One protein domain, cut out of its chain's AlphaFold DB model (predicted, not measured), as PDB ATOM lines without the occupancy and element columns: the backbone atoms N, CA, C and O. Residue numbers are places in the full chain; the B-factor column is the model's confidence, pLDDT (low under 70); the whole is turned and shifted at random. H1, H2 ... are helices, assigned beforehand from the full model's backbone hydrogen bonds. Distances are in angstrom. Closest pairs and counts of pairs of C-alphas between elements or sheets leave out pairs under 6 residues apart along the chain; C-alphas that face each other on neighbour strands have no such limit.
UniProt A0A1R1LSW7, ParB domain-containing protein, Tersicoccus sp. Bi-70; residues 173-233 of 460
ATOM      1  N   SER A 173      32.392  15.129  37.812       91.00
ATOM      2  CA  SER A 173      33.115  14.401  36.756       91.00
ATOM      3  C   SER A 173      32.635  14.712  35.332       91.00
ATOM      4  O   SER A 173      33.267  14.280  34.370       91.00
ATOM      5  N   GLY A 174      31.524  15.439  35.174       88.12
ATOM      6  CA  GLY A 174      30.914  15.742  33.877       88.12
ATOM      7  C   GLY A 174      30.128  14.584  33.249       88.12
ATOM      8  O   GLY A 174      29.609  14.736  32.145       88.12
ATOM      9  N   SER A 175      30.006  13.445  33.940       87.81
ATOM     10  CA  SER A 175      29.231  12.280  33.483       87.81
ATOM     11  C   SER A 175      27.712  12.475  33.582       87.81
ATOM     12  O   SER A 175      26.955  11.752  32.936       87.81
ATOM     13  N   LEU A 176      27.254  13.456  34.364       90.38
ATOM     14  CA  LEU A 176      25.854  13.865  34.464       90.38
ATOM     15  C   LEU A 176      25.713  15.334  34.069       90.38
ATOM     16  O   LEU A 176      26.415  16.204  34.590       90.38
ATOM     17  N   THR A 177      24.785  15.632  33.157       90.88
ATOM     18  CA  THR A 177      24.556  17.019  32.747       90.88
ATOM     19  C   THR A 177      23.796  17.786  33.829       90.88
ATOM     20  O   THR A 177      22.968  17.238  34.556       90.88
ATOM     21  N   ILE A 178      24.036  19.098  33.892       92.44
ATOM     22  CA  ILE A 178      23.331  20.014  34.803       92.44
ATOM     23  C   ILE A 178      21.811  19.949  34.598       92.44
ATOM     24  O   ILE A 178      21.060  20.141  35.544       92.44
ATOM     25  N   GLU A 179      21.357  19.677  33.377       91.00
ATOM     26  CA  GLU A 179      19.939  19.604  33.030       91.00
ATOM     27  C   GLU A 179      19.233  18.433  33.727       91.00
ATOM     28  O   GLU A 179      18.254  18.662  34.433       91.00
ATOM     29  N   HIS A 180      19.784  17.214  33.634       91.06
ATOM     30  CA  HIS A 180      19.268  16.041  34.359       91.06
ATOM     31  C   HIS A 180      19.292  16.292  35.871       91.06
ATOM     32  O   HIS A 180      18.324  16.027  36.583       91.06
ATOM     33  N   ALA A 181      20.398  16.863  36.356       94.31
ATOM     34  CA  ALA A 181      20.596  17.158  37.764       94.31
ATOM     35  C   ALA A 181      19.532  18.140  38.295       94.31
ATOM     36  O   ALA A 181      18.852  17.846  39.274       94.31
ATOM     37  N   LEU A 182      19.312  19.272  37.618       94.12
ATOM     38  CA  LEU A 182      18.287  20.249  37.999       94.12
ATOM     39  C   LEU A 182      16.864  19.702  37.861       94.12
ATOM     40  O   LEU A 182      16.033  20.008  38.712       94.12
ATOM     41  N   ALA A 183      16.589  18.910  36.824       92.81
ATOM     42  CA  ALA A 183      15.282  18.296  36.614       92.81
ATOM     43  C   ALA A 183      14.917  17.321  37.741       92.81
ATOM     44  O   ALA A 183      13.797  17.351  38.244       92.81
ATOM     45  N   SER A 184      15.876  16.513  38.205       94.44
ATOM     46  CA  SER A 184      15.641  15.563  39.302       94.44
ATOM     47  C   SER A 184      15.234  16.246  40.617       94.44
ATOM     48  O   SER A 184      14.486  15.683  41.413       94.44
ATOM     49  N   LEU A 185      15.662  17.493  40.846       94.38
ATOM     50  CA  LEU A 185      15.332  18.240  42.065       94.38
ATOM     51  C   LEU A 185      13.855  18.658  42.147       94.38
ATOM     52  O   LEU A 185      13.394  19.030  43.221       94.38
ATOM     53  N   GLU A 186      13.097  18.602  41.050       91.56
ATOM     54  CA  GLU A 186      11.645  18.843  41.060       91.56
ATOM     55  C   GLU A 186      10.859  17.717  41.764       91.56
ATOM     56  O   GLU A 186       9.736  17.924  42.247       91.56
ATOM     57  N   PHE A 187      11.477  16.541  41.862       90.75
ATOM     58  CA  PHE A 187      10.901  15.310  42.402       90.75
ATOM     59  C   PHE A 187      11.581  14.895  43.714       90.75
ATOM     60  O   PHE A 187      11.659  13.717  44.042       90.75
ATOM     61  N   GLU A 188      12.085  15.872  44.476       87.56
ATOM     62  CA  GLU A 188      12.623  15.652  45.824       87.56
ATOM     63  C   GLU A 188      11.583  14.930  46.704       87.56
ATOM     64  O   GLU A 188      10.462  15.416  46.873       87.56
ATOM     65  N   GLY A 189      11.953  13.756  47.231       86.00
ATOM     66  CA  GLY A 189      11.070  12.867  48.000       86.00
ATOM     67  C   GLY A 189      10.541  11.644  47.235       86.00
ATOM     68  O   GLY A 189       9.992  10.749  47.870       86.00
ATOM     69  N   ASP A 190      10.741  11.574  45.916       87.44
ATOM     70  CA  ASP A 190      10.462  10.398  45.081       87.44
ATOM     71  C   ASP A 190      11.773   9.863  44.483       87.44
ATOM     72  O   ASP A 190      12.168  10.207  43.366       87.44
ATOM     73  N   GLU A 191      12.476   9.035  45.262       88.88
ATOM     74  CA  GLU A 191      13.801   8.509  44.904       88.88
ATOM     75  C   GLU A 191      13.792   7.759  43.564       88.88
ATOM     76  O   GLU A 191      14.720   7.903  42.769       88.88
ATOM     77  N   GLN A 192      12.722   7.014  43.267       85.44
ATOM     78  CA  GLN A 192      12.620   6.226  42.040       85.44
ATOM     79  C   GLN A 192      12.527   7.128  40.803       85.44
ATOM     80  O   GLN A 192      13.219   6.900  39.805       85.44
ATOM     81  N   THR A 193      11.700   8.172  40.862       84.44
ATOM     82  CA  THR A 193      11.596   9.163  39.785       84.44
ATOM     83  C   THR A 193      12.889   9.964  39.641       84.44
ATOM     84  O   THR A 193      13.341  10.208  38.517       84.44
ATOM     85  N   GLN A 194      13.536  10.328  40.752       90.94
ATOM     86  CA  GLN A 194      14.830  11.009  40.718       90.94
ATOM     87  C   GLN A 194      15.898  10.160  40.030       90.94
ATOM     88  O   GLN A 194      16.560  10.653  39.118       90.94
ATOM     89  N   GLU A 195      16.048   8.889  40.404       87.62
ATOM     90  CA  GLU A 195      17.014   7.989  39.772       87.62
ATOM     91  C   GLU A 195      16.734   7.789  38.282       87.62
ATOM     92  O   GLU A 195      17.669   7.813  37.477       87.62
ATOM     93  N   ARG A 196      15.462   7.648  37.886       85.12
ATOM     94  CA  ARG A 196      15.078   7.574  36.468       85.12
ATOM     95  C   ARG A 196      15.525   8.807  35.699       85.12
ATOM     96  O   ARG A 196      16.180   8.666  34.672       85.12
ATOM     97  N   ILE A 197      15.236  10.004  36.209       86.81
ATOM     98  CA  ILE A 197      15.629  11.263  35.562       86.81
ATOM     99  C   ILE A 197      17.153  11.407  35.529       86.81
ATOM    100  O   ILE A 197      17.702  11.823  34.516       86.81
ATOM    101  N   LEU A 198      17.863  11.030  36.594       90.25
ATOM    102  CA  LEU A 198      19.329  11.086  36.649       90.25
ATOM    103  C   LEU A 198      20.009  10.104  35.680       90.25
ATOM    104  O   LEU A 198      21.162  10.320  35.302       90.25
ATOM    105  N   ASN A 199      19.332   9.019  35.302       84.38
ATOM    106  CA  ASN A 199      19.858   7.976  34.418       84.38
ATOM    107  C   ASN A 199      19.238   7.995  33.011       84.38
ATOM    108  O   ASN A 199      19.631   7.187  32.166       84.38
ATOM    109  N   ALA A 200      18.299   8.906  32.743       74.44
ATOM    110  CA  ALA A 200      17.681   9.066  31.436       74.44
ATOM    111  C   ALA A 200      18.731   9.417  30.372       74.44
ATOM    112  O   ALA A 200      19.714  10.116  30.631       74.44
ATOM    113  N   ARG A 201      18.519   8.949  29.137       74.62
ATOM    114  CA  ARG A 201      19.289   9.455  27.997       74.62
ATOM    115  C   ARG A 201      18.824  10.878  27.710       74.62
ATOM    116  O   ARG A 201      17.644  11.183  27.842       74.62
ATOM    117  N   LYS A 202      19.718  11.728  27.203       70.81
ATOM    118  CA  LYS A 202      19.388  13.125  26.866       70.81
ATOM    119  C   LYS A 202      18.156  13.259  25.954       70.81
ATOM    120  O   LYS A 202      17.384  14.190  26.127       70.81
ATOM    121  N   ALA A 203      17.970  12.332  25.012       64.44
ATOM    122  CA  ALA A 203      16.812  12.314  24.112       64.44
ATOM    123  C   ALA A 203      15.485  11.988  24.823       64.44
ATOM    124  O   ALA A 203      14.431  12.424  24.374       64.44
ATOM    125  N   ASP A 204      15.545  11.256  25.936       70.19
ATOM    126  CA  ASP A 204      14.374  10.804  26.687       70.19
ATOM    127  C   ASP A 204      14.063  11.729  27.877       70.19
ATOM    128  O   ASP A 204      12.993  11.626  28.470       70.19
ATOM    129  N   LEU A 205      14.971  12.649  28.230       74.56
ATOM    130  CA  LEU A 205      14.860  13.493  29.422       74.56
ATOM    131  C   LEU A 205      13.548  14.289  29.464       74.56
ATOM    132  O   LEU A 205      12.864  14.288  30.483       74.56
ATOM    133  N   GLU A 206      13.163  14.939  28.363       75.94
ATOM    134  CA  GLU A 206      11.903  15.694  28.305       75.94
ATOM    135  C   GLU A 206      10.678  14.787  28.484       75.94
ATOM    136  O   GLU A 206       9.718  15.165  29.160       75.94
ATOM    137  N   TYR A 207      10.718  13.579  27.911       75.44
ATOM    138  CA  TYR A 207       9.658  12.588  28.070       75.44
ATOM    139  C   TYR A 207       9.554  12.124  29.525       75.44
ATOM    140  O   TYR A 207       8.457  12.128  30.079       75.44
ATOM    141  N   GLU A 208      10.681  11.792  30.156       75.25
ATOM    142  CA  GLU A 208      10.738  11.343  31.550       75.25
ATOM    143  C   GLU A 208      10.267  12.437  32.518       75.25
ATOM    144  O   GLU A 208       9.454  12.160  33.397       75.25
ATOM    145  N   ILE A 209      10.677  13.696  32.312       76.81
ATOM    146  CA  ILE A 209      10.192  14.838  33.105       76.81
ATOM    147  C   ILE A 209       8.682  15.006  32.937       76.81
ATOM    148  O   ILE A 209       7.966  15.175  33.924       76.81
ATOM    149  N   ARG A 210       8.179  14.977  31.696       74.19
ATOM    150  CA  ARG A 210       6.745  15.133  31.426       74.19
ATOM    151  C   ARG A 210       5.942  14.009  32.072       74.19
ATOM    152  O   ARG A 210       4.982  14.297  32.775       74.19
ATOM    153  N   ARG A 211       6.369  12.759  31.887       76.06
ATOM    154  CA  ARG A 211       5.748  11.578  32.497       76.06
ATOM    155  C   ARG A 211       5.713  11.693  34.021       76.06
ATOM    156  O   ARG A 211       4.676  11.441  34.620       76.06
ATOM    157  N   ALA A 212       6.820  12.105  34.637       76.69
ATOM    158  CA  ALA A 212       6.911  12.286  36.080       76.69
ATOM    159  C   ALA A 212       5.990  13.405  36.600       76.69
ATOM    160  O   ALA A 212       5.353  13.246  37.641       76.69
ATOM    161  N   ARG A 213       5.872  14.526  35.872       80.00
ATOM    162  CA  ARG A 213       4.911  15.596  36.203       80.00
ATOM    163  C   ARG A 213       3.471  15.101  36.130       80.00
ATOM    164  O   ARG A 213       2.733  15.316  37.083       80.00
ATOM    165  N   THR A 214       3.107  14.403  35.055       67.88
ATOM    166  CA  THR A 214       1.765  13.830  34.883       67.88
ATOM    167  C   THR A 214       1.429  12.851  36.007       67.88
ATOM    168  O   THR A 214       0.412  13.029  36.665       67.88
ATOM    169  N   ALA A 215       2.326  11.915  36.330       69.75
ATOM    170  CA  ALA A 215       2.113  10.969  37.428       69.75
ATOM    171  C   ALA A 215       1.941  11.671  38.791       69.75
ATOM    172  O   ALA A 215       1.109  11.278  39.609       69.75
ATOM    173  N   LYS A 216       2.697  12.748  39.045       75.94
ATOM    174  CA  LYS A 216       2.562  13.561  40.264       75.94
ATOM    175  C   LYS A 216       1.220  14.297  40.320       75.94
ATOM    176  O   LYS A 216       0.629  14.404  41.394       75.94
ATOM    177  N   GLU A 217       0.753  14.819  39.189       66.69
ATOM    178  CA  GLU A 217      -0.559  15.464  39.063       66.69
ATOM    179  C   GLU A 217      -1.701  14.460  39.278       66.69
ATOM    180  O   GLU A 217      -2.632  14.754  40.030       66.69
ATOM    181  N   GLU A 218      -1.599  13.263  38.697       60.84
ATOM    182  CA  GLU A 218      -2.554  12.161  38.865       60.84
ATOM    183  C   GLU A 218      -2.623  11.686  40.319       60.84
ATOM    184  O   GLU A 218      -3.710  11.614  40.889       60.84
ATOM    185  N   ALA A 219      -1.475  11.468  40.969       67.75
ATOM    186  CA  ALA A 219      -1.423  11.083  42.378       67.75
ATOM    187  C   ALA A 219      -2.016  12.165  43.303       67.75
ATOM    188  O   ALA A 219      -2.733  11.861  44.259       67.75
ATOM    189  N   ALA A 220      -1.754  13.446  43.016       68.12
ATOM    190  CA  ALA A 220      -2.339  14.556  43.768       68.12
ATOM    191  C   ALA A 220      -3.862  14.633  43.586       68.12
ATOM    192  O   ALA A 220      -4.590  14.908  44.546       68.12
ATOM    193  N   LEU A 221      -4.348  14.375  42.369       61.00
ATOM    194  CA  LEU A 221      -5.774  14.295  42.080       61.00
ATOM    195  C   LEU A 221      -6.409  13.121  42.828       61.00
ATOM    196  O   LEU A 221      -7.417  13.324  43.501       61.00
ATOM    197  N   GLN A 222      -5.801  11.938  42.785       61.47
ATOM    198  CA  GLN A 222      -6.279  10.761  43.506       61.47
ATOM    199  C   GLN A 222      -6.425  11.025  45.006       61.47
ATOM    200  O   GLN A 222      -7.495  10.806  45.570       61.47
ATOM    201  N   ALA A 223      -5.406  11.608  45.636       67.88
ATOM    202  CA  ALA A 223      -5.466  11.949  47.054       67.88
ATOM    203  C   ALA A 223      -6.590  12.959  47.378       67.88
ATOM    204  O   ALA A 223      -7.266  12.845  48.404       67.88
ATOM    205  N   LEU A 224      -6.823  13.950  46.505       64.69
ATOM    206  CA  LEU A 224      -7.919  14.917  46.654       64.69
ATOM    207  C   LEU A 224      -9.288  14.224  46.583       64.69
ATOM    208  O   LEU A 224     -10.184  14.498  47.383       64.69
ATOM    209  N   VAL A 225      -9.440  13.341  45.603       61.47
ATOM    210  CA  VAL A 225     -10.633  12.542  45.340       61.47
ATOM    211  C   VAL A 225     -10.973  11.649  46.535       61.47
ATOM    212  O   VAL A 225     -12.100  11.701  47.038       61.47
ATOM    213  N   GLU A 226      -9.997  10.888  47.024       63.28
ATOM    214  CA  GLU A 226     -10.140  10.019  48.192       63.28
ATOM    215  C   GLU A 226     -10.567  10.831  49.423       63.28
ATOM    216  O   GLU A 226     -11.545  10.493  50.097       63.28
ATOM    217  N   ALA A 227      -9.918  11.975  49.671       65.88
ATOM    218  CA  ALA A 227     -10.269  12.860  50.781       65.88
ATOM    219  C   ALA A 227     -11.710  13.405  50.688       65.88
ATOM    220  O   ALA A 227     -12.396  13.546  51.706       65.88
ATOM    221  N   LEU A 228     -12.196  13.709  49.480       61.78
ATOM    222  CA  LEU A 228     -13.567  14.176  49.260       61.78
ATOM    223  C   LEU A 228     -14.601  13.072  49.488       61.78
ATOM    224  O   LEU A 228     -15.654  13.348  50.063       61.78
ATOM    225  N   LEU A 229     -14.312  11.837  49.083       58.81
ATOM    226  CA  LEU A 229     -15.213  10.705  49.297       58.81
ATOM    227  C   LEU A 229     -15.368  10.359  50.774       58.81
ATOM    228  O   LEU A 229     -16.492  10.128  51.223       58.81
ATOM    229  N   VAL A 230     -14.275  10.428  51.539       63.50
ATOM    230  CA  VAL A 230     -14.313  10.309  53.003       63.50
ATOM    231  C   VAL A 230     -15.178  11.415  53.610       63.50
ATOM    232  O   VAL A 230     -16.038  11.146  54.446       63.50
ATOM    233  N   LYS A 231     -15.006  12.669  53.170       62.50
ATOM    234  CA  LYS A 231     -15.788  13.813  53.674       62.50
ATOM    235  C   LYS A 231     -17.291  13.685  53.394       62.50
ATOM    236  O   LYS A 231     -18.094  14.250  54.136       62.50
ATOM    237  N   LEU A 232     -17.665  13.005  52.315       56.75
ATOM    238  CA  LEU A 232     -19.051  12.874  51.862       56.75
ATOM    239  C   LEU A 232     -19.730  11.583  52.324       56.75
ATOM    240  O   LEU A 232     -20.882  11.370  51.956       56.75
ATOM    241  N   ASP A 233     -19.038  10.760  53.121       58.78
ATOM    242  CA  ASP A 233     -19.529   9.466  53.613       58.78
ATOM    243  C   ASP A 233     -20.032   8.565  52.466       58.78
ATOM    244  O   ASP A 233     -21.062   7.899  52.550       58.78
TER     245      ASP A 233
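Overview. This is residues 173 to 233 of the 460 residues of the protein "ParB domain-containing protein" of Tersicoccus sp. Bi-70 (UniProt A0A1R1LSW7). What shape do the atoms make? One long helix, H3, has a short helical hairpin, H1 and H2, beside its first part, with H2 packing on H3 through residues 205 to 212, while residues 217 to 233 stick out as a free arm that makes much of the length. What is it built of? The printed part has 61 residues with three named helices, H1, H2 and H3 in that order, and no named strand; the class is all helix. How compact is it? It is loose, with a radius of gyration of the C-alphas of 15.2 A and spans of 55 by 19 by 14 A.

Along the chain. Where is the longest helix? H3 holds residues 205 to 231 and is 39.1 A long, from C-alpha 205 at (14.860, 13.493, 29.422) to C-alpha 231 at (-15.788, 13.813, 53.674). Where are the others? H2 holds residues 191 to 199, 12.1 A long. H1 holds residues 178 to 187, 15.3 A long, with C-alpha 178 at (23.331, 20.014, 34.803).

Arrangement. What touches H3? H2 touches it with H3 residues 205 to 212 alone, the closest C-alphas being those of Ile 197 and Glu 208, 6.3 A apart. The two form a helical hairpin at a shallow tilt of 14 degrees, opposite ways. Where is H1? It touches H2 in a second helical hairpin, at 15 degrees, opposite ways; the closest C-alphas, of Ser 184 and Gln 194, are 4.8 A apart. H1 and H3 are close but not clearly touching, the closest C-alphas, of Ala 183 and Ile 209, being 7.1 A apart. Are the backbones helical throughout? In H2 and H3 every O i to N i+4 pair is within hydrogen-bond range; in H1, 3 of 6 are.

Size, cuts and confidence. How large is it? The C-alphas farthest apart, those of Ser 173 and Asp 233, are 55.5 A apart; without residues 217 to 233, which stand free, the body spans 30 by 21 by 13 A. Is it unbroken? The printed part has no cut, and the links H1 to H2 and H2 to H3 are tight. Where is confidence low? The mean pLDDT of the printed part is 77.8, and residue 203, residues 214 to 215 and residues 217 to 233 are under 70.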